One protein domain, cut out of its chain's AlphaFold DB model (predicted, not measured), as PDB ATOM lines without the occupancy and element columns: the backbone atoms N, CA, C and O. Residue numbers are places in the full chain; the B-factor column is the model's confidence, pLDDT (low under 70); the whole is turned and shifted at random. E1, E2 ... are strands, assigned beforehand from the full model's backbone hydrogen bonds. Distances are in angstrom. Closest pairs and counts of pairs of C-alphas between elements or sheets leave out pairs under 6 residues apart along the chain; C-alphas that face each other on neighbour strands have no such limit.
ATOM      1  N   TYR A 629       0.992 -77.234  70.448       84.88
ATOM      2  CA  TYR A 629       1.470 -75.945  69.946       84.88
ATOM      3  C   TYR A 629       2.265 -75.254  71.054       84.88
ATOM      4  O   TYR A 629       1.783 -75.174  72.184       84.88
ATOM      5  N   LYS A 630       3.436 -74.708  70.720       86.62
ATOM      6  CA  LYS A 630       4.222 -73.821  71.586       86.62
ATOM      7  C   LYS A 630       4.634 -72.589  70.788       86.62
ATOM      8  O   LYS A 630       4.984 -72.723  69.617       86.62
ATOM      9  N   SER A 631       4.685 -71.418  71.419       88.12
ATOM     10  CA  SER A 631       5.340 -70.241  70.825       88.12
ATOM     11  C   SER A 631       6.860 -70.208  71.053       88.12
ATOM     12  O   SER A 631       7.556 -69.497  70.338       88.12
ATOM     13  N   VAL A 632       7.366 -70.949  72.049       85.75
ATOM     14  CA  VAL A 632       8.792 -71.126  72.397       85.75
ATOM     15  C   VAL A 632       9.018 -72.532  72.977       85.75
ATOM     16  O   VAL A 632       8.066 -73.178  73.413       85.75
ATOM     17  N   GLU A 633      10.252 -73.036  72.987       84.50
ATOM     18  CA  GLU A 633      10.529 -74.424  73.401       84.50
ATOM     19  C   GLU A 633      10.578 -74.623  74.925       84.50
ATOM     20  O   GLU A 633      10.215 -75.695  75.422       84.50
ATOM     21  N   GLU A 634      10.974 -73.602  75.691       86.62
ATOM     22  CA  GLU A 634      11.166 -73.709  77.140       86.62
ATOM     23  C   GLU A 634       9.856 -74.021  77.869       86.62
ATOM     24  O   GLU A 634       8.820 -73.395  77.625       86.62
ATOM     25  N   LYS A 635       9.913 -75.022  78.758       81.88
ATOM     26  CA  LYS A 635       8.756 -75.789  79.255       81.88
ATOM     27  C   LYS A 635       7.586 -74.947  79.772       81.88
ATOM     28  O   LYS A 635       6.439 -75.332  79.577       81.88
ATOM     29  N   ASP A 636       7.887 -73.818  80.396       90.12
ATOM     30  CA  ASP A 636       6.921 -72.963  81.078       90.12
ATOM     31  C   ASP A 636       7.050 -71.498  80.602       90.12
ATOM     32  O   ASP A 636       6.928 -70.572  81.390       90.12
ATOM     33  N   ARG A 637       7.333 -71.264  79.309       90.06
ATOM     34  CA  ARG A 637       7.335 -69.922  78.688       90.06
ATOM     35  C   ARG A 637       6.360 -69.821  77.510       90.06
ATOM     36  O   ARG A 637       6.058 -70.813  76.844       90.06
ATOM     37  N   GLY A 638       5.922 -68.592  77.225       92.25
ATOM     38  CA  GLY A 638       5.103 -68.255  76.058       92.25
ATOM     39  C   GLY A 638       3.682 -68.824  76.109       92.25
ATOM     40  O   GLY A 638       3.103 -68.980  77.182       92.25
ATOM     41  N   ILE A 639       3.107 -69.110  74.939       93.00
ATOM     42  CA  ILE A 639       1.776 -69.718  74.788       93.00
ATOM     43  C   ILE A 639       1.937 -71.197  74.441       93.00
ATOM     44  O   ILE A 639       2.684 -71.544  73.524       93.00
ATOM     45  N   ARG A 640       1.189 -72.057  75.137       90.50
ATOM     46  CA  ARG A 640       1.093 -73.498  74.896       90.50
ATOM     47  C   ARG A 640      -0.357 -73.932  74.735       90.50
ATOM     48  O   ARG A 640      -1.216 -73.527  75.514       90.50
ATOM     49  N   ILE A 641      -0.625 -74.785  73.749       89.44
ATOM     50  CA  ILE A 641      -1.926 -75.441  73.571       89.44
ATOM     51  C   ILE A 641      -1.692 -76.948  73.502       89.44
ATOM     52  O   ILE A 641      -1.009 -77.430  72.599       89.44
ATOM     53  N   VAL A 642      -2.245 -77.683  74.469       85.12
ATOM     54  CA  VAL A 642      -2.071 -79.133  74.634       85.12
ATOM     55  C   VAL A 642      -3.437 -79.776  74.860       85.12
ATOM     56  O   VAL A 642      -4.052 -79.619  75.916       85.12
ATOM     57  N   GLY A 643      -3.931 -80.517  73.868       84.50
ATOM     58  CA  GLY A 643      -5.231 -81.190  73.950       84.50
ATOM     59  C   GLY A 643      -6.390 -80.207  74.157       84.50
ATOM     60  O   GLY A 643      -6.752 -79.478  73.241       84.50
ATOM     61  N   LYS A 644      -6.987 -80.198  75.356       86.81
ATOM     62  CA  LYS A 644      -8.107 -79.306  75.723       86.81
ATOM     63  C   LYS A 644      -7.680 -78.021  76.449       86.81
ATOM     64  O   LYS A 644      -8.538 -77.310  76.970       86.81
ATOM     65  N   LYS A 645      -6.379 -77.759  76.554       89.56
ATOM     66  CA  LYS A 645      -5.820 -76.800  77.506       89.56
ATOM     67  C   LYS A 645      -4.975 -75.743  76.808       89.56
ATOM     68  O   LYS A 645      -4.093 -76.094  76.025       89.56
ATOM     69  N   LEU A 646      -5.224 -74.475  77.120       92.44
ATOM     70  CA  LEU A 646      -4.401 -73.334  76.720       92.44
ATOM     71  C   LEU A 646      -3.758 -72.738  77.972       92.44
ATOM     72  O   LEU A 646      -4.467 -72.289  78.869       92.44
ATOM     73  N   ASP A 647      -2.429 -72.708  78.001       92.56
ATOM     74  CA  ASP A 647      -1.626 -72.060  79.038       92.56
ATOM     75  C   ASP A 647      -0.820 -70.914  78.410       92.56
ATOM     76  O   ASP A 647      -0.190 -71.092  77.368       92.56
ATOM     77  N   ALA A 648      -0.804 -69.747  79.049       93.12
ATOM     78  CA  ALA A 648       0.098 -68.649  78.714       93.12
ATOM     79  C   ALA A 648       0.915 -68.253  79.948       93.12
ATOM     80  O   ALA A 648       0.360 -68.086  81.039       93.12
ATOM     81  N   TYR A 649       2.221 -68.095  79.765       91.56
ATOM     82  CA  TYR A 649       3.217 -67.908  80.817       91.56
ATOM     83  C   TYR A 649       3.971 -66.583  80.665       91.56
ATOM     84  O   TYR A 649       4.177 -66.112  79.545       91.56
ATOM     85  N   ASP A 650       4.410 -66.011  81.787       88.38
ATOM     86  CA  ASP A 650       5.377 -64.913  81.812       88.38
ATOM     87  C   ASP A 650       6.817 -65.409  81.571       88.38
ATOM     88  O   ASP A 650       7.090 -66.609  81.480       88.38
ATOM     89  N   ASP A 651       7.766 -64.477  81.474       88.38
ATOM     90  CA  ASP A 651       9.180 -64.802  81.251       88.38
ATOM     91  C   ASP A 651       9.875 -65.479  82.447       88.38
ATOM     92  O   ASP A 651      10.979 -66.000  82.291       88.38
ATOM     93  N   ASN A 652       9.235 -65.519  83.622       87.94
ATOM     94  CA  ASN A 652       9.766 -66.119  84.849       87.94
ATOM     95  C   ASN A 652       9.260 -67.554  85.090       87.94
ATOM     96  O   ASN A 652       9.614 -68.163  86.101       87.94
ATOM     97  N   GLY A 653       8.418 -68.097  84.205       88.50
ATOM     98  CA  GLY A 653       7.816 -69.422  84.375       88.50
ATOM     99  C   GLY A 653       6.451 -69.428  85.072       88.50
ATOM    100  O   GLY A 653       5.908 -70.499  85.353       88.50
ATOM    101  N   LYS A 654       5.873 -68.262  85.385       87.25
ATOM    102  CA  LYS A 654       4.578 -68.160  86.064       87.25
ATOM    103  C   LYS A 654       3.448 -68.126  85.037       87.25
ATOM    104  O   LYS A 654       3.439 -67.308  84.123       87.25
ATOM    105  N   ILE A 655       2.433 -68.960  85.237       88.81
ATOM    106  CA  ILE A 655       1.191 -68.900  84.455       88.81
ATOM    107  C   ILE A 655       0.548 -67.514  84.636       88.81
ATOM    108  O   ILE A 655       0.327 -67.066  85.765       88.81
ATOM    109  N   MET A 656       0.203 -66.861  83.529       88.38
ATOM    110  CA  MET A 656      -0.625 -65.652  83.490       88.38
ATOM    111  C   MET A 656      -2.092 -65.992  83.227       88.38
ATOM    112  O   MET A 656      -2.964 -65.442  83.896       88.38
ATOM    113  N   LEU A 657      -2.349 -66.914  82.291       90.81
ATOM    114  CA  LEU A 657      -3.675 -67.401  81.901       90.81
ATOM    115  C   LEU A 657      -3.637 -68.926  81.738       90.81
ATOM    116  O   LEU A 657      -2.721 -69.460  81.115       90.81
ATOM    117  N   ARG A 658      -4.665 -69.613  82.236       91.94
ATOM    118  CA  ARG A 658      -4.966 -71.016  81.935       91.94
ATOM    119  C   ARG A 658      -6.449 -71.163  81.624       91.94
ATOM    120  O   ARG A 658      -7.282 -70.728  82.413       91.94
ATOM    121  N   LEU A 659      -6.760 -71.802  80.504       93.38
ATOM    122  CA  LEU A 659      -8.099 -72.251  80.129       93.38
ATOM    123  C   LEU A 659      -8.039 -73.771  79.972       93.38
ATOM    124  O   LEU A 659      -7.410 -74.262  79.035       93.38
ATOM    125  N   ASP A 660      -8.650 -74.514  80.893       92.38
ATOM    126  CA  ASP A 660      -8.587 -75.976  80.915       92.38
ATOM    127  C   ASP A 660      -9.960 -76.591  80.608       92.38
ATOM    128  O   ASP A 660     -10.831 -76.714  81.465       92.38
ATOM    129  N   GLY A 661     -10.163 -77.007  79.354       88.31
ATOM    130  CA  GLY A 661     -11.389 -77.672  78.907       88.31
ATOM    131  C   GLY A 661     -11.537 -79.132  79.366       88.31
ATOM    132  O   GLY A 661     -12.458 -79.814  78.907       88.31
ATOM    133  N   ALA A 662     -10.632 -79.651  80.204       87.19
ATOM    134  CA  ALA A 662     -10.792 -80.940  80.875       87.19
ATOM    135  C   ALA A 662     -11.351 -80.784  82.300       87.19
ATOM    136  O   ALA A 662     -12.187 -81.602  82.681       87.19
ATOM    137  N   THR A 663     -10.962 -79.743  83.050       92.00
ATOM    138  CA  THR A 663     -11.574 -79.421  84.361       92.00
ATOM    139  C   THR A 663     -12.763 -78.461  84.259       92.00
ATOM    140  O   THR A 663     -13.638 -78.477  85.121       92.00
ATOM    141  N   GLY A 664     -12.828 -77.652  83.197       90.38
ATOM    142  CA  GLY A 664     -13.784 -76.551  83.045       90.38
ATOM    143  C   GLY A 664     -13.324 -75.241  83.698       90.38
ATOM    144  O   GLY A 664     -14.105 -74.294  83.773       90.38
ATOM    145  N   GLU A 665     -12.080 -75.170  84.178       90.25
ATOM    146  CA  GLU A 665     -11.561 -74.022  84.923       90.25
ATOM    147  C   GLU A 665     -10.898 -72.974  84.018       90.25
ATOM    148  O   GLU A 665     -10.144 -73.285  83.091       90.25
ATOM    149  N   ALA A 666     -11.127 -71.704  84.354       90.00
ATOM    150  CA  ALA A 666     -10.397 -70.562  83.822       90.00
ATOM    151  C   ALA A 666      -9.663 -69.859  84.973       90.00
ATOM    152  O   ALA A 666     -10.284 -69.441  85.949       90.00
ATOM    153  N   MET A 667      -8.342 -69.728  84.864       87.06
ATOM    154  CA  MET A 667      -7.481 -69.125  85.882       87.06
ATOM    155  C   MET A 667      -6.688 -67.965  85.278       87.06
ATOM    156  O   MET A 667      -6.008 -68.133  84.266       87.06
ATOM    157  N   LEU A 668      -6.743 -66.802  85.928       87.12
ATOM    158  CA  LEU A 668      -6.012 -65.594  85.550       87.12
ATOM    159  C   LEU A 668      -5.171 -65.125  86.747       87.12
ATOM    160  O   LEU A 668      -5.706 -64.790  87.800       87.12
ATOM    161  N   THR A 669      -3.848 -65.136  86.593       80.06
ATOM    162  CA  THR A 669      -2.866 -65.026  87.695       80.06
ATOM    163  C   THR A 669      -1.823 -63.918  87.504       80.06
ATOM    164  O   THR A 669      -0.963 -63.728  88.372       80.06
ATOM    165  N   GLY A 670      -1.911 -63.166  86.401       72.62
ATOM    166  CA  GLY A 670      -1.205 -61.891  86.190       72.62
ATOM    167  C   GLY A 670      -2.009 -60.642  86.589       72.62
ATOM    168  O   GLY A 670      -1.443 -59.558  86.658       72.62
ATOM    169  N   GLY A 671      -3.308 -60.792  86.873       80.94
ATOM    170  CA  GLY A 671      -4.268 -59.685  86.990       80.94
ATOM    171  C   GLY A 671      -5.081 -59.473  85.704       80.94
ATOM    172  O   GLY A 671      -4.813 -60.092  84.676       80.94
ATOM    173  N   MET A 672      -6.100 -58.618  85.776       87.81
ATOM    174  CA  MET A 672      -6.995 -58.253  84.676       87.81
ATOM    175  C   MET A 672      -7.018 -56.733  84.514       87.81
ATOM    176  O   MET A 672      -7.305 -56.026  85.474       87.81
ATOM    177  N   HIS A 673      -6.778 -56.242  83.301       89.94
ATOM    178  CA  HIS A 673      -6.900 -54.829  82.940       89.94
ATOM    179  C   HIS A 673      -7.810 -54.732  81.709       89.94
ATOM    180  O   HIS A 673      -7.570 -55.431  80.726       89.94
ATOM    181  N   THR A 674      -8.849 -53.892  81.731       92.38
ATOM    182  CA  THR A 674      -9.753 -53.746  80.564       92.38
ATOM    183  C   THR A 674      -9.193 -52.847  79.457       92.38
ATOM    184  O   THR A 674      -9.716 -52.851  78.348       92.38
ATOM    185  N   ALA A 675      -8.143 -52.078  79.753       89.00
ATOM    186  CA  ALA A 675      -7.332 -51.319  78.806       89.00
ATOM    187  C   ALA A 675      -5.916 -51.142  79.386       89.00
ATOM    188  O   ALA A 675      -5.736 -51.239  80.601       89.00
ATOM    189  N   TYR A 676      -4.922 -50.881  78.530       85.06
ATOM    190  CA  TYR A 676      -3.524 -50.710  78.953       85.06
ATOM    191  C   TYR A 676      -3.296 -49.453  79.806       85.06
ATOM    192  O   TYR A 676      -2.523 -49.500  80.759       85.06
ATOM    193  N   ASP A 677      -3.967 -48.348  79.475       86.25
ATOM    194  CA  ASP A 677      -3.883 -47.071  80.189       86.25
ATOM    195  C   ASP A 677      -5.185 -46.266  80.011       86.25
ATOM    196  O   ASP A 677      -6.039 -46.619  79.192       86.25
ATOM    197  N   GLY A 678      -5.351 -45.195  80.789       91.00
ATOM    198  CA  GLY A 678      -6.566 -44.389  80.837       91.00
ATOM    199  C   GLY A 678      -7.742 -45.143  81.477       91.00
ATOM    200  O   GLY A 678      -7.517 -45.998  82.344       91.00
ATOM    201  N   PRO A 679      -8.995 -44.844  81.064       94.50
ATOM    202  CA  PRO A 679     -10.188 -45.410  81.680       94.50
ATOM    203  C   PRO A 679     -10.229 -46.941  81.609       94.50
ATOM    204  O   PRO A 679     -10.386 -47.524  80.534       94.50
ATOM    205  N   ARG A 680     -10.107 -47.599  82.766       95.31
ATOM    206  CA  ARG A 680     -10.077 -49.065  82.878       95.31
ATOM    207  C   ARG A 680     -10.613 -49.557  84.219       95.31
ATOM    208  O   ARG A 680     -10.544 -48.851  85.222       95.31
ATOM    209  N   LEU A 681     -11.055 -50.809  84.236       94.31
ATOM    210  CA  LEU A 681     -11.128 -51.617  85.448       94.31
ATOM    211  C   LEU A 681      -9.837 -52.437  85.564       94.31
ATOM    212  O   LEU A 681      -9.395 -53.051  84.590       94.31
ATOM    213  N   GLU A 682      -9.261 -52.453  86.760       92.94
ATOM    214  CA  GLU A 682      -8.077 -53.226  87.123       92.94
ATOM    215  C   GLU A 682      -8.432 -54.165  88.286       92.94
ATOM    216  O   GLU A 682      -8.962 -53.720  89.304       92.94
ATOM    217  N   ILE A 683      -8.183 -55.468  88.134       91.50
ATOM    218  CA  ILE A 683      -8.377 -56.486  89.178       91.50
ATOM    219  C   ILE A 683      -7.063 -57.228  89.362       91.50
ATOM    220  O   ILE A 683      -6.561 -57.844  88.422       91.50
ATOM    221  N   ARG A 684      -6.504 -57.197  90.570       87.25
ATOM    222  CA  ARG A 684      -5.155 -57.707  90.824       87.25
ATOM    223  C   ARG A 684      -5.036 -58.295  92.226       87.25
ATOM    224  O   ARG A 684      -5.699 -57.837  93.151       87.25
ATOM    225  N   ASN A 685      -4.212 -59.327  92.385       84.56
ATOM    226  CA  ASN A 685      -3.927 -59.945  93.678       84.56
ATOM    227  C   ASN A 685      -2.410 -60.090  93.832       84.56
ATOM    228  O   ASN A 685      -1.790 -60.896  93.136       84.56
ATOM    229  N   ASP A 686      -1.834 -59.280  94.712       80.25
ATOM    230  CA  ASP A 686      -0.399 -59.191  94.955       80.25
ATOM    231  C   ASP A 686      -0.015 -59.805  96.303       80.25
ATOM    232  O   ASP A 686      -0.806 -59.878  97.248       80.25
ATOM    233  N   LEU A 687       1.252 -60.201  96.400       80.06
ATOM    234  CA  LEU A 687       1.903 -60.546  97.655       80.06
ATOM    235  C   LEU A 687       3.119 -59.632  97.809       80.06
ATOM    236  O   LEU A 687       4.050 -59.715  97.009       80.06
ATOM    237  N   TYR A 688       3.118 -58.770  98.824       77.25
ATOM    238  CA  TYR A 688       4.246 -57.887  99.123       77.25
ATOM    239  C   TYR A 688       4.722 -58.085 100.563       77.25
ATOM    240  O   TYR A 688       3.945 -58.458 101.443       77.25
ATOM    241  N   SER A 689       6.012 -57.866 100.818       73.69
ATOM    242  CA  SER A 689       6.551 -57.943 102.178       73.69
ATOM    243  C   SER A 689       6.401 -56.591 102.870       73.69
ATOM    244  O   SER A 689       6.878 -55.575 102.366       73.69
ATOM    245  N   TYR A 690       5.761 -56.580 104.035       68.31
ATOM    246  CA  TYR A 690       5.643 -55.413 104.901       68.31
ATOM    247  C   TYR A 690       6.232 -55.743 106.272       68.31
ATOM    248  O   TYR A 690       5.759 -56.647 106.960       68.31
ATOM    249  N   SER A 691       7.292 -55.030 106.666       68.00
ATOM    250  CA  SER A 691       7.995 -55.251 107.942       68.00
ATOM    251  C   SER A 691       8.394 -56.723 108.193       68.00
ATOM    252  O   SER A 691       8.325 -57.210 109.321       68.00
ATOM    253  N   GLY A 692       8.776 -57.455 107.139       67.25
ATOM    254  CA  GLY A 692       9.154 -58.874 107.207       67.25
ATOM    255  C   GLY A 692       7.985 -59.872 107.216       67.25
ATOM    256  O   GLY A 692       8.225 -61.076 107.212       67.25
ATOM    257  N   THR A 693       6.732 -59.406 107.183       68.44
ATOM    258  CA  THR A 693       5.539 -60.256 107.032       68.44
ATOM    259  C   THR A 693       5.010 -60.163 105.605       68.44
ATOM    260  O   THR A 693       4.860 -59.067 105.070       68.44
ATOM    261  N   ASN A 694       4.689 -61.298 104.979       76.06
ATOM    262  CA  ASN A 694       4.020 -61.295 103.676       76.06
ATOM    263  C   ASN A 694       2.554 -60.876 103.842       76.06
ATOM    264  O   ASN A 694       1.792 -61.539 104.547       76.06
ATOM    265  N   VAL A 695       2.166 -59.790 103.177       78.88
ATOM    266  CA  VAL A 695       0.794 -59.283 103.118       78.88
ATOM    267  C   VAL A 695       0.202 -59.669 101.772       78.88
ATOM    268  O   VAL A 695       0.735 -59.309 100.722       78.88
ATOM    269  N   ALA A 696      -0.909 -60.404 101.806       83.00
ATOM    270  CA  ALA A 696      -1.722 -60.643 100.618       83.00
ATOM    271  C   ALA A 696      -2.654 -59.444 100.409       83.00
ATOM    272  O   ALA A 696      -3.337 -59.028 101.352       83.00
ATOM    273  N   GLN A 697      -2.683 -58.904  99.191       86.88
ATOM    274  CA  GLN A 697      -3.467 -57.728  98.826       86.88
ATOM    275  C   GLN A 697      -4.271 -57.981  97.548       86.88
ATOM    276  O   GLN A 697      -3.735 -57.958  96.443       86.88
ATOM    277  N   GLY A 698      -5.582 -58.157  97.705       89.38
ATOM    278  CA  GLY A 698      -6.527 -58.134  96.592       89.38
ATOM    279  C   GLY A 698      -6.992 -56.705  96.331       89.38
ATOM    280  O   GLY A 698      -7.424 -56.023  97.258       89.38
ATOM    281  N   THR A 699      -6.933 -56.253  95.081       90.44
ATOM    282  CA  THR A 699      -7.438 -54.945  94.651       90.44
ATOM    283  C   THR A 699      -8.417 -55.079  93.489       90.44
ATOM    284  O   THR A 699      -8.244 -55.902  92.588       90.44
ATOM    285  N   VAL A 700      -9.440 -54.232  93.515       93.50
ATOM    286  CA  VAL A 700     -10.287 -53.885  92.375       93.50
ATOM    287  C   VAL A 700     -10.280 -52.363  92.294       93.50
ATOM    288  O   VAL A 700     -10.600 -51.708  93.285       93.50
ATOM    289  N   LYS A 701      -9.885 -51.794  91.156       93.00
ATOM    290  CA  LYS A 701      -9.706 -50.346  90.981       93.00
ATOM    291  C   LYS A 701     -10.345 -49.858  89.691       93.00
ATOM    292  O   LYS A 701     -10.147 -50.462  88.637       93.00
ATOM    293  N   GLY A 702     -11.073 -48.750  89.769       93.94
ATOM    294  CA  GLY A 702     -11.583 -48.037  88.602       93.94
ATOM    295  C   GLY A 702     -10.745 -46.803  88.303       93.94
ATOM    296  O   GLY A 702     -10.552 -45.955  89.175       93.94
ATOM    297  N   TYR A 703     -10.286 -46.679  87.064       94.12
ATOM    298  CA  TYR A 703      -9.536 -45.530  86.563       94.12
ATOM    299  C   TYR A 703     -10.355 -44.738  85.543       94.12
ATOM    300  O   TYR A 703     -11.191 -45.309  84.837       94.12
ATOM    301  N   ASP A 704     -10.064 -43.445  85.420       92.31
ATOM    302  CA  ASP A 704     -10.544 -42.581  84.340       92.31
ATOM    303  C   ASP A 704      -9.372 -42.046  83.487       92.31
ATOM    304  O   ASP A 704      -8.376 -42.738  83.284       92.31
ATOM    305  N   ARG A 705      -9.493 -40.841  82.911       91.69
ATOM    306  CA  ARG A 705      -8.414 -40.193  82.146       91.69
ATOM    307  C   ARG A 705      -7.340 -39.545  83.037       91.69
ATOM    308  O   ARG A 705      -6.266 -39.230  82.533       91.69
ATOM    309  N   TYR A 706      -7.624 -39.312  84.316       86.38
ATOM    310  CA  TYR A 706      -6.797 -38.519  85.226       86.38
ATOM    311  C   TYR A 706      -6.148 -39.356  86.333       86.38
ATOM    312  O   TYR A 706      -5.073 -38.989  86.808       86.38
ATOM    313  N   GLY A 707      -6.747 -40.483  86.725       89.44
ATOM    314  CA  GLY A 707      -6.126 -41.403  87.673       89.44
ATOM    315  C   GLY A 707      -7.064 -42.484  88.195       89.44
ATOM    316  O   GLY A 707      -8.019 -42.887  87.537       89.44
ATOM    317  N   GLU A 708      -6.751 -42.982  89.391       92.12
ATOM    318  CA  GLU A 708      -7.634 -43.859  90.162       92.12
ATOM    319  C   GLU A 708      -8.819 -43.040  90.698       92.12
ATOM    320  O   GLU A 708      -8.626 -41.988  91.305       92.12
ATOM    321  N   THR A 709     -10.038 -43.522  90.463       91.69
ATOM    322  CA  THR A 709     -11.302 -42.857  90.844       91.69
ATOM    323  C   THR A 709     -12.040 -43.568  91.971       91.69
ATOM    324  O   THR A 709     -12.848 -42.954  92.662       91.69
ATOM    325  N   TRP A 710     -11.784 -44.866  92.144       92.56
ATOM    326  CA  TRP A 710     -12.257 -45.659  93.271       92.56
ATOM    327  C   TRP A 710     -11.452 -46.948  93.411       92.56
ATOM    328  O   TRP A 710     -10.913 -47.476  92.432       92.56
ATOM    329  N   HIS A 711     -11.428 -47.487  94.629       92.38
ATOM    330  CA  HIS A 711     -10.849 -48.789  94.919       92.38
ATOM    331  C   HIS A 711     -11.676 -49.604  95.916       92.38
ATOM    332  O   HIS A 711     -12.366 -49.087  96.795       92.38
ATOM    333  N   ILE A 712     -11.509 -50.917  95.812       93.44
ATOM    334  CA  ILE A 712     -11.807 -51.902  96.841       93.44
ATOM    335  C   ILE A 712     -10.497 -52.658  97.081       93.44
ATOM    336  O   ILE A 712      -9.991 -53.318  96.176       93.44
ATOM    337  N   THR A 713      -9.926 -52.538  98.278       90.44
ATOM    338  CA  THR A 713      -8.630 -53.131  98.636       90.44
ATOM    339  C   THR A 713      -8.782 -54.015  99.868       90.44
ATOM    340  O   THR A 713      -8.963 -53.522 100.979       90.44
ATOM    341  N   GLY A 714      -8.690 -55.330  99.684       91.31
ATOM    342  CA  GLY A 714      -8.613 -56.296 100.775       91.31
ATOM    343  C   GLY A 714      -7.160 -56.593 101.139       91.31
ATOM    344  O   GLY A 714      -6.391 -56.968 100.258       91.31
ATOM    345  N   THR A 715      -6.777 -56.476 102.415       89.12
ATOM    346  CA  THR A 715      -5.445 -56.895 102.899       89.12
ATOM    347  C   THR A 715      -5.541 -57.950 103.993       89.12
ATOM    348  O   THR A 715      -6.447 -57.922 104.825       89.12
ATOM    349  N   SER A 716      -4.584 -58.880 104.016       87.44
ATOM    350  CA  SER A 716      -4.450 -59.883 105.074       87.44
ATOM    351  C   SER A 716      -2.989 -60.066 105.470       87.44
ATOM    352  O   SER A 716      -2.143 -60.372 104.630       87.44
ATOM    353  N   THR A 717      -2.703 -59.930 106.766       84.44
ATOM    354  CA  THR A 717      -1.373 -60.131 107.377       84.44
ATOM    355  C   THR A 717      -1.103 -61.593 107.766       84.44
ATOM    356  O   THR A 717      -0.218 -61.890 108.568       84.44
ATOM    357  N   ARG A 718      -1.884 -62.539 107.227       80.19
ATOM    358  CA  ARG A 718      -1.864 -63.954 107.619       80.19
ATOM    359  C   ARG A 718      -0.625 -64.696 107.101       80.19
ATOM    360  O   ARG A 718      -0.676 -65.363 106.073       80.19
ATOM    361  N   GLY A 719       0.455 -64.661 107.879       68.38
ATOM    362  CA  GLY A 719       1.715 -65.347 107.559       68.38
ATOM    363  C   GLY A 719       1.652 -66.883 107.477       68.38
ATOM    364  O   GLY A 719       2.572 -67.487 106.933       68.38
ATOM    365  N   SER A 720       0.601 -67.544 107.985       70.12
ATOM    366  CA  SER A 720       0.416 -68.996 107.811       70.12
ATOM    367  C   SER A 720      -1.049 -69.447 107.878       70.12
ATOM    368  O   SER A 720      -1.910 -68.792 108.473       70.12
ATOM    369  N   ALA A 721      -1.331 -70.632 107.328       70.44
ATOM    370  CA  ALA A 721      -2.649 -71.263 107.408       70.44
ATOM    371  C   ALA A 721      -3.106 -71.562 108.853       70.44
ATOM    372  O   ALA A 721      -4.307 -71.664 109.094       70.44
ATOM    373  N   THR A 722      -2.189 -71.651 109.820       74.81
ATOM    374  CA  THR A 722      -2.482 -71.958 111.231       74.81
ATOM    375  C   THR A 722      -2.411 -70.752 112.169       74.81
ATOM    376  O   THR A 722      -2.834 -70.870 113.318       74.81
ATOM    377  N   SER A 723      -1.913 -69.593 111.719       75.12
ATOM    378  CA  SER A 723      -1.876 -68.393 112.563       75.12
ATOM    379  C   SER A 723      -3.287 -67.919 112.911       75.12
ATOM    380  O   SER A 723      -4.137 -67.775 112.031       75.12
ATOM    381  N   LEU A 724      -3.504 -67.625 114.195       73.25
ATOM    382  CA  LEU A 724      -4.625 -66.820 114.692       73.25
ATOM    383  C   LEU A 724      -4.217 -65.353 114.904       73.25
ATOM    384  O   LEU A 724      -5.074 -64.496 115.081       73.25
ATOM    385  N   ASP A 725      -2.918 -65.056 114.862       82.06
ATOM    386  CA  ASP A 725      -2.364 -63.719 115.053       82.06
ATOM    387  C   ASP A 725      -2.253 -63.005 113.700       82.06
ATOM    388  O   ASP A 725      -1.198 -62.973 113.066       82.06
ATOM    389  N   TYR A 726      -3.400 -62.543 113.201       85.06
ATOM    390  CA  TYR A 726      -3.513 -61.737 111.987       85.06
ATOM    391  C   TYR A 726      -4.790 -60.894 112.008       85.06
ATOM    392  O   TYR A 726      -5.740 -61.164 112.750       85.06
ATOM    393  N   HIS A 727      -4.827 -59.890 111.139       85.50
ATOM    394  CA  HIS A 727      -6.032 -59.129 110.838       85.50
ATOM    395  C   HIS A 727      -6.316 -59.151 109.335       85.50
ATOM    396  O   HIS A 727      -5.418 -59.338 108.509       85.50
ATOM    397  N   VAL A 728      -7.586 -58.951 108.992       90.00
ATOM    398  CA  VAL A 728      -8.056 -58.742 107.622       90.00
ATOM    399  C   VAL A 728      -8.735 -57.385 107.559       90.00
ATOM    400  O   VAL A 728      -9.605 -57.097 108.384       90.00
ATOM    401  N   ASN A 729      -8.355 -56.577 106.575       90.06
ATOM    402  CA  ASN A 729      -9.029 -55.329 106.238       90.06
ATOM    403  C   ASN A 729      -9.727 -55.471 104.890       90.06
ATOM    404  O   ASN A 729      -9.193 -56.104 103.981       90.06
ATOM    405  N   LEU A 730     -10.867 -54.809 104.744       93.12
ATOM    406  CA  LEU A 730     -11.456 -54.443 103.468       93.12
ATOM    407  C   LEU A 730     -11.654 -52.929 103.469       93.12
ATOM    408  O   LEU A 730     -12.486 -52.406 104.211       93.12
ATOM    409  N   TYR A 731     -10.864 -52.249 102.652       91.12
ATOM    410  CA  TYR A 731     -10.954 -50.821 102.396       91.12
ATOM    411  C   TYR A 731     -11.819 -50.580 101.160       91.12
ATOM    412  O   TYR A 731     -11.636 -51.254 100.144       91.12
ATOM    413  N   ILE A 732     -12.743 -49.629 101.236       92.06
ATOM    414  CA  ILE A 732     -13.574 -49.184 100.113       92.06
ATOM    415  C   ILE A 732     -13.522 -47.661 100.093       92.06
ATOM    416  O   ILE A 732     -13.764 -47.032 101.127       92.06
ATOM    417  N   GLY A 733     -13.221 -47.075  98.936       90.81
ATOM    418  CA  GLY A 733     -13.117 -45.627  98.830       90.81
ATOM    419  C   GLY A 733     -13.101 -45.068  97.413       90.81
ATOM    420  O   GLY A 733     -12.934 -45.803  96.438       90.81
ATOM    421  N   ILE A 734     -13.280 -43.751  97.329       88.94
ATOM    422  CA  ILE A 734     -13.152 -42.934  96.111       88.94
ATOM    423  C   ILE A 734     -11.923 -42.013  96.154       88.94
ATOM    424  O   ILE A 734     -11.499 -41.507  95.120       88.94
ATOM    425  N   ASN A 735     -11.309 -41.825  97.326       82.19
ATOM    426  CA  ASN A 735     -10.029 -41.141  97.474       82.19
ATOM    427  C   ASN A 735      -8.855 -42.153  97.470       82.19
ATOM    428  O   ASN A 735      -8.701 -42.907  98.435       82.19
ATOM    429  N   PRO A 736      -7.960 -42.147  96.458       71.56
ATOM    430  CA  PRO A 736      -6.820 -43.072  96.382       71.56
ATOM    431  C   PRO A 736      -5.819 -42.976  97.544       71.56
ATOM    432  O   PRO A 736      -5.007 -43.878  97.731       71.56
ATOM    433  N   GLN A 737      -5.840 -41.879  98.310       76.62
ATOM    434  CA  GLN A 737      -4.904 -41.623  99.411       76.62
ATOM    435  C   GLN A 737      -5.458 -42.034 100.784       76.62
ATOM    436  O   GLN A 737      -4.674 -42.270 101.704       76.62
ATOM    437  N   GLN A 738      -6.785 -42.096 100.948       79.31
ATOM    438  CA  GLN A 738      -7.460 -42.402 102.216       79.31
ATOM    439  C   GLN A 738      -8.814 -43.083 101.945       79.31
ATOM    440  O   GLN A 738      -9.719 -42.408 101.461       79.31
ATOM    441  N   PRO A 739      -9.000 -44.377 102.268       85.00
ATOM    442  CA  PRO A 739     -10.275 -45.053 102.045       85.00
ATOM    443  C   PRO A 739     -11.347 -44.550 103.014       85.00
ATOM    444  O   PRO A 739     -11.151 -44.560 104.229       85.00
ATOM    445  N   GLU A 740     -12.511 -44.160 102.499       87.81
ATOM    446  CA  GLU A 740     -13.606 -43.647 103.323       87.81
ATOM    447  C   GLU A 740     -14.196 -44.703 104.274       87.81
ATOM    448  O   GLU A 740     -14.645 -44.347 105.365       87.81
ATOM    449  N   ILE A 741     -14.184 -45.988 103.893       89.44
ATOM    450  CA  ILE A 741     -14.741 -47.101 104.678       89.44
ATOM    451  C   ILE A 741     -13.684 -48.188 104.908       89.44
ATOM    452  O   ILE A 741     -13.049 -48.669 103.970       89.44
ATOM    453  N   GLN A 742     -13.574 -48.654 106.154       90.31
ATOM    454  CA  GLN A 742     -12.839 -49.861 106.536       90.31
ATOM    455  C   GLN A 742     -13.769 -50.845 107.249       90.31
ATOM    456  O   GLN A 742     -14.339 -50.528 108.292       90.31
ATOM    457  N   VAL A 743     -13.837 -52.080 106.754       91.44
ATOM    458  CA  VAL A 743     -14.235 -53.240 107.561       91.44
ATOM    459  C   VAL A 743     -12.959 -53.937 108.017       91.44
ATOM    460  O   VAL A 743     -12.165 -54.365 107.182       91.44
ATOM    461  N   MET A 744     -12.743 -54.065 109.324       88.75
ATOM    462  CA  MET A 744     -11.590 -54.777 109.882       88.75
ATOM    463  C   MET A 744     -12.043 -55.912 110.796       88.75
ATOM    464  O   MET A 744     -12.933 -55.737 111.630       88.75
ATOM    465  N   ARG A 745     -11.386 -57.069 110.676       88.75
ATOM    466  CA  ARG A 745     -11.511 -58.190 111.611       88.75
ATOM    467  C   ARG A 745     -10.138 -58.602 112.124       88.75
ATOM    468  O   ARG A 745      -9.273 -58.997 111.347       88.75
ATOM    469  N   ASP A 746      -9.980 -58.557 113.439       85.50
ATOM    470  CA  ASP A 746      -8.787 -59.000 114.158       85.50
ATOM    471  C   ASP A 746      -9.051 -60.394 114.751       85.50
ATOM    472  O   ASP A 746      -9.974 -60.581 115.552       85.50
ATOM    473  N   PHE A 747      -8.257 -61.387 114.339       84.19
ATOM    474  CA  PHE A 747      -8.409 -62.781 114.767       84.19
ATOM    475  C   PHE A 747      -7.649 -63.105 116.065       84.19
ATOM    476  O   PHE A 747      -8.006 -64.068 116.744       84.19
ATOM    477  N   LYS A 748      -6.675 -62.276 116.464       81.06
ATOM    478  CA  LYS A 748      -5.940 -62.382 117.740       81.06
ATOM    479  C   LYS A 748      -6.824 -61.947 118.913       81.06
ATOM    480  O   LYS A 748      -6.769 -62.484 120.025       81.06
ATOM    481  N   ASN A 749      -7.622 -60.915 118.661       79.31
ATOM    482  CA  ASN A 749      -8.419 -60.220 119.658       79.31
ATOM    483  C   ASN A 749      -9.919 -60.540 119.578       79.31
ATOM    484  O   ASN A 749     -10.620 -60.312 120.560       79.31
ATOM    485  N   SER A 750     -10.394 -61.135 118.479       81.62
ATOM    486  CA  SER A 750     -11.797 -61.535 118.281       81.62
ATOM    487  C   SER A 750     -12.781 -60.361 118.372       81.62
ATOM    488  O   SER A 750     -13.810 -60.443 119.045       81.62
ATOM    489  N   TYR A 751     -12.463 -59.268 117.673       82.12
ATOM    490  CA  TYR A 751     -13.390 -58.160 117.436       82.12
ATOM    491  C   TYR A 751     -13.550 -57.895 115.934       82.12
ATOM    492  O   TYR A 751     -12.798 -58.391 115.089       82.12
ATOM    493  N   THR A 752     -14.581 -57.136 115.583       84.62
ATOM    494  CA  THR A 752     -14.812 -56.647 114.220       84.62
ATOM    495  C   THR A 752     -15.290 -55.204 114.300       84.62
ATOM    496  O   THR A 752     -16.103 -54.872 115.165       84.62
ATOM    497  N   SER A 753     -14.764 -54.348 113.429       84.62
ATOM    498  CA  SER A 753     -15.091 -52.924 113.393       84.62
ATOM    499  C   SER A 753     -15.448 -52.463 111.984       84.62
ATOM    500  O   SER A 753     -14.775 -52.830 111.018       84.62
ATOM    501  N   LEU A 754     -16.480 -51.628 111.889       87.50
ATOM    502  CA  LEU A 754     -16.785 -50.812 110.717       87.50
ATOM    503  C   LEU A 754     -16.403 -49.369 111.054       87.50
ATOM    504  O   LEU A 754     -17.024 -48.762 111.927       87.50
ATOM    505  N   ASN A 755     -15.395 -48.840 110.368       84.62
ATOM    506  CA  ASN A 755     -14.849 -47.506 110.605       84.62
ATOM    507  C   ASN A 755     -15.072 -46.634 109.364       84.62
ATOM    508  O   ASN A 755     -14.732 -47.045 108.252       84.62
ATOM    509  N   LEU A 756     -15.606 -45.427 109.547       85.88
ATOM    510  CA  LEU A 756     -15.604 -44.367 108.541       85.88
ATOM    511  C   LEU A 756     -14.386 -43.480 108.813       85.88
ATOM    512  O   LEU A 756     -14.437 -42.630 109.702       85.88
ATOM    513  N   MET A 757     -13.282 -43.715 108.092       73.56
ATOM    514  CA  MET A 757     -11.933 -43.296 108.519       73.56
ATOM    515  C   MET A 757     -11.766 -41.794 108.774       73.56
ATOM    516  O   MET A 757     -10.958 -41.411 109.614       73.56
ATOM    517  N   ALA A 758     -12.523 -40.945 108.079       64.12
ATOM    518  CA  ALA A 758     -12.519 -39.496 108.280       64.12
ATOM    519  C   ALA A 758     -13.341 -39.081 109.525       64.12
ATOM    520  O   ALA A 758     -14.301 -38.319 109.403       64.12
ATOM    521  N   ASP A 759     -12.993 -39.640 110.693       62.03
ATOM    522  CA  ASP A 759     -13.488 -39.399 112.069       62.03
ATOM    523  C   ASP A 759     -14.998 -39.588 112.364       62.03
ATOM    524  O   ASP A 759     -15.415 -39.631 113.527       62.03
ATOM    525  N   ARG A 760     -15.844 -39.721 111.337       71.81
ATOM    526  CA  ARG A 760     -17.303 -39.515 111.454       71.81
ATOM    527  C   ARG A 760     -18.083 -40.616 112.171       71.81
ATOM    528  O   ARG A 760     -19.103 -40.292 112.775       71.81
ATOM    529  N   LEU A 761     -17.676 -41.886 112.090       82.38
ATOM    530  CA  LEU A 761     -18.379 -42.989 112.763       82.38
ATOM    531  C   LEU A 761     -17.510 -44.250 112.862       82.38
ATOM    532  O   LEU A 761     -17.086 -44.770 111.835       82.38
ATOM    533  N   ASN A 762     -17.345 -44.806 114.062       77.94
ATOM    534  CA  ASN A 762     -16.790 -46.147 114.274       77.94
ATOM    535  C   ASN A 762     -17.811 -47.016 115.021       77.94
ATOM    536  O   ASN A 762     -18.333 -46.616 116.063       77.94
ATOM    537  N   ILE A 763     -18.087 -48.216 114.513       82.44
ATOM    538  CA  ILE A 763     -18.944 -49.222 115.155       82.44
ATOM    539  C   ILE A 763     -18.069 -50.424 115.501       82.44
ATOM    540  O   ILE A 763     -17.503 -51.056 114.609       82.44
ATOM    541  N   VAL A 764     -17.959 -50.743 116.793       78.56
ATOM    542  CA  VAL A 764     -17.047 -51.777 117.306       78.56
ATOM    543  C   VAL A 764     -17.843 -52.891 117.984       78.56
ATOM    544  O   VAL A 764     -18.575 -52.646 118.942       78.56
ATOM    545  N   GLY A 765     -17.685 -54.127 117.501       77.75
ATOM    546  CA  GLY A 765     -18.259 -55.336 118.097       77.75
ATOM    547  C   GLY A 765     -17.186 -56.200 118.762       77.75
ATOM    548  O   GLY A 765     -16.325 -56.750 118.073       77.75
ATOM    549  N   THR A 766     -17.265 -56.355 120.087       65.44
ATOM    550  CA  THR A 766     -16.229 -56.997 120.920       65.44
ATOM    551  C   THR A 766     -16.841 -58.019 121.884       65.44
ATOM    552  O   THR A 766     -17.777 -57.690 122.606       65.44
ATOM    553  N   GLN A 767     -16.279 -59.234 121.953       57.91
ATOM    554  CA  GLN A 767     -16.666 -60.277 122.929       57.91
ATOM    555  C   GLN A 767     -15.666 -60.464 124.091       57.91
ATOM    556  O   GLN A 767     -15.881 -61.305 124.962       57.91
ATOM    557  N   LYS A 768     -14.559 -59.712 124.117       57.31
ATOM    558  CA  LYS A 768     -13.416 -59.929 125.018       57.31
ATOM    559  C   LYS A 768     -13.174 -58.707 125.913       57.31
ATOM    560  O   LYS A 768     -12.989 -57.595 125.427       57.31
ATOM    561  N   THR A 769     -13.191 -58.914 127.227       56.38
ATOM    562  CA  THR A 769     -13.042 -57.870 128.253       56.38
ATOM    563  C   THR A 769     -11.634 -57.260 128.276       56.38
ATOM    564  O   THR A 769     -10.649 -57.962 128.064       56.38
ATOM    565  N   GLY A 770     -11.534 -55.962 128.601       60.59
ATOM    566  CA  GLY A 770     -10.254 -55.281 128.871       60.59
ATOM    567  C   GLY A 770      -9.590 -54.553 127.692       60.59
ATOM    568  O   GLY A 770      -8.394 -54.287 127.754       60.59
ATOM    569  N   MET A 771     -10.325 -54.234 126.622       61.72
ATOM    570  CA  MET A 771      -9.800 -53.481 125.468       61.72
ATOM    571  C   MET A 771      -9.914 -51.954 125.626       61.72
ATOM    572  O   MET A 771     -10.820 -51.494 126.321       61.72
ATOM    573  N   PRO A 772      -9.062 -51.160 124.937       59.09
ATOM    574  CA  PRO A 772      -9.135 -49.693 124.958       59.09
ATOM    575  C   PRO A 772     -10.435 -49.125 124.363       59.09
ATOM    576  O   PRO A 772     -10.851 -48.038 124.750       59.09
ATOM    577  N   TYR A 773     -11.097 -49.871 123.474       64.56
ATOM    578  CA  TYR A 773     -12.403 -49.526 122.910       64.56
ATOM    579  C   TYR A 773     -13.425 -50.616 123.279       64.56
ATOM    580  O   TYR A 773     -13.348 -51.725 122.736       64.56
ATOM    581  N   PRO A 774     -14.365 -50.366 124.213       67.75
ATOM    582  CA  PRO A 774     -15.477 -51.282 124.454       67.75
ATOM    583  C   PRO A 774     -16.423 -51.351 123.243       67.75
ATOM    584  O   PRO A 774     -16.395 -50.488 122.365       67.75
ATOM    585  N   ALA A 775     -17.286 -52.368 123.197       73.94
ATOM    586  CA  ALA A 775     -18.312 -52.450 122.159       73.94
ATOM    587  C   ALA A 775     -19.259 -51.234 122.223       73.94
ATOM    588  O   ALA A 775     -19.609 -50.786 123.319       73.94
ATOM    589  N   GLY A 776     -19.654 -50.704 121.064       76.56
ATOM    590  CA  GLY A 776     -20.510 -49.519 120.975       76.56
ATOM    591  C   GLY A 776     -20.393 -48.756 119.655       76.56
ATOM    592  O   GLY A 776     -19.737 -49.203 118.708       76.56
ATOM    593  N   VAL A 777     -21.034 -47.587 119.619       84.81
ATOM    594  CA  VAL A 777     -21.071 -46.656 118.485       84.81
ATOM    595  C   VAL A 777     -20.369 -45.362 118.888       84.81
ATOM    596  O   VAL A 777     -20.719 -44.744 119.893       84.81
ATOM    597  N   TYR A 778     -19.388 -44.943 118.093       80.62
ATOM    598  CA  TYR A 778     -18.517 -43.806 118.373       80.62
ATOM    599  C   TYR A 778     -18.579 -42.778 117.245       80.62
ATOM    600  O   TYR A 778     -18.475 -43.146 116.081       80.62
ATOM    601  N   VAL A 779     -18.672 -41.494 117.587       83.44
ATOM    602  CA  VAL A 779     -18.582 -40.357 116.652       83.44
ATOM    603  C   VAL A 779     -17.486 -39.429 117.164       83.44
ATOM    604  O   VAL A 779     -17.512 -39.066 118.340       83.44
ATOM    605  N   ASN A 780     -16.507 -39.068 116.328       81.06
ATOM    606  CA  ASN A 780     -15.328 -38.289 116.739       81.06
ATOM    607  C   ASN A 780     -14.652 -38.875 118.005       81.06
ATOM    608  O   ASN A 780     -14.339 -38.155 118.950       81.06
ATOM    609  N   ASN A 781     -14.512 -40.205 118.065       75.12
ATOM    610  CA  ASN A 781     -14.034 -40.991 119.219       75.12
ATOM    611  C   ASN A 781     -14.872 -40.915 120.522       75.12
ATOM    612  O   ASN A 781     -14.534 -41.580 121.502       75.12
ATOM    613  N   HIS A 782     -16.004 -40.205 120.546       78.75
ATOM    614  CA  HIS A 782     -16.943 -40.208 121.674       78.75
ATOM    615  C   HIS A 782     -18.008 -41.299 121.511       78.75
ATOM    616  O   HIS A 782     -18.703 -41.341 120.497       78.75
ATOM    617  N   ARG A 783     -18.178 -42.165 122.522       79.75
ATOM    618  CA  ARG A 783     -19.231 -43.195 122.541       79.75
ATOM    619  C   ARG A 783     -20.610 -42.555 122.740       79.75
ATOM    620  O   ARG A 783     -20.821 -41.899 123.758       79.75
ATOM    621  N   ILE A 784     -21.539 -42.779 121.808       82.00
ATOM    622  CA  ILE A 784     -22.880 -42.160 121.805       82.00
ATOM    623  C   ILE A 784     -24.017 -43.104 122.217       82.00
ATOM    624  O   ILE A 784     -25.086 -42.630 122.590       82.00
TER     625      ILE A 784
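Overview. This is residues 629 to 784 of the 880 residues of an uncharacterized protein of Bifidobacterium animalis subsp. animalis MCC 0499 (UniProt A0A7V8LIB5). The main body is a tall, twisted wall of eight strands, E5 to E12, laid side by side in chain order; beyond its E5 edge a smaller sheet of four strands, E1 to E4, continues the row without covering either face of the large one. A long link, residues 669 to 679, joins the two sheets, and the row of strands makes the long axis. The printed part has 156 residues with twelve named strands, E1 to E12 in order, and no named helix; both sheets are antiparallel and the class is all strand. The whole is loose and elongated, with a radius of gyration of the C-alphas of 20.9 A and spans of 66 by 43 by 31 A.

Arrangement. Start in the large sheet with the hairpin of E5, residues 680 to 690, and E6, residues 693 to 703: N 686 and O 697 are 2.9 A apart. E5 bends by 61 degrees at residue 687, and E6 by 52 degrees at residue 700. Next comes E7, residues 708 to 716, with N 698 of E6 and O 714 at 2.9 A. E8, residues 727 to 733, follows, with N 713 and O 731 at 2.8 A, and then E9, residues 741 to 746, with N 730 and O 743 at 2.8 A. Go on to E10, residues 751 to 756, where N 744 and O 753 are 2.9 A apart, and E11, residues 761 to 766, where N 754 and O 763 are 3.0 A apart. E12, residues 776 to 779, is an edge strand of this sheet, as is E5, and N 762 of E11 and O 778 of E12 are within hydrogen-bond range at 2.8 A. The small sheet holds E1, residues 638 to 642, E2, residues 645 to 649, E3, residues 655 to 660, and E4, residues 665 to 668; look for N 640 and O 647 at 2.8 A, N 648 and O 657 at 2.8 A, and N 658 and O 667 at 2.8 A. Each sheet is a meander, each strand the antiparallel neighbour of the one before. E4 and E5 are apart.

Along the chain. Find C-alpha 680 at (-10.077, -49.065, 82.878); from there E5 runs 27.8 A to C-alpha 690. E6 is 29.4 A long and E7 22.1 A. E1 begins at C-alpha 638, (5.103, -68.255, 76.058), and E12 ends at C-alpha 779, (-18.582, -40.357, 116.652).

Size, cuts and confidence. The C-alphas farthest apart, those of Glu 633 and Ile 784, are 67.1 A apart. The printed part has no cut. Its mean pLDDT is 83.7; look for values under 70 at residues 690 to 693, 719, 758 to 759 and 766 to 774.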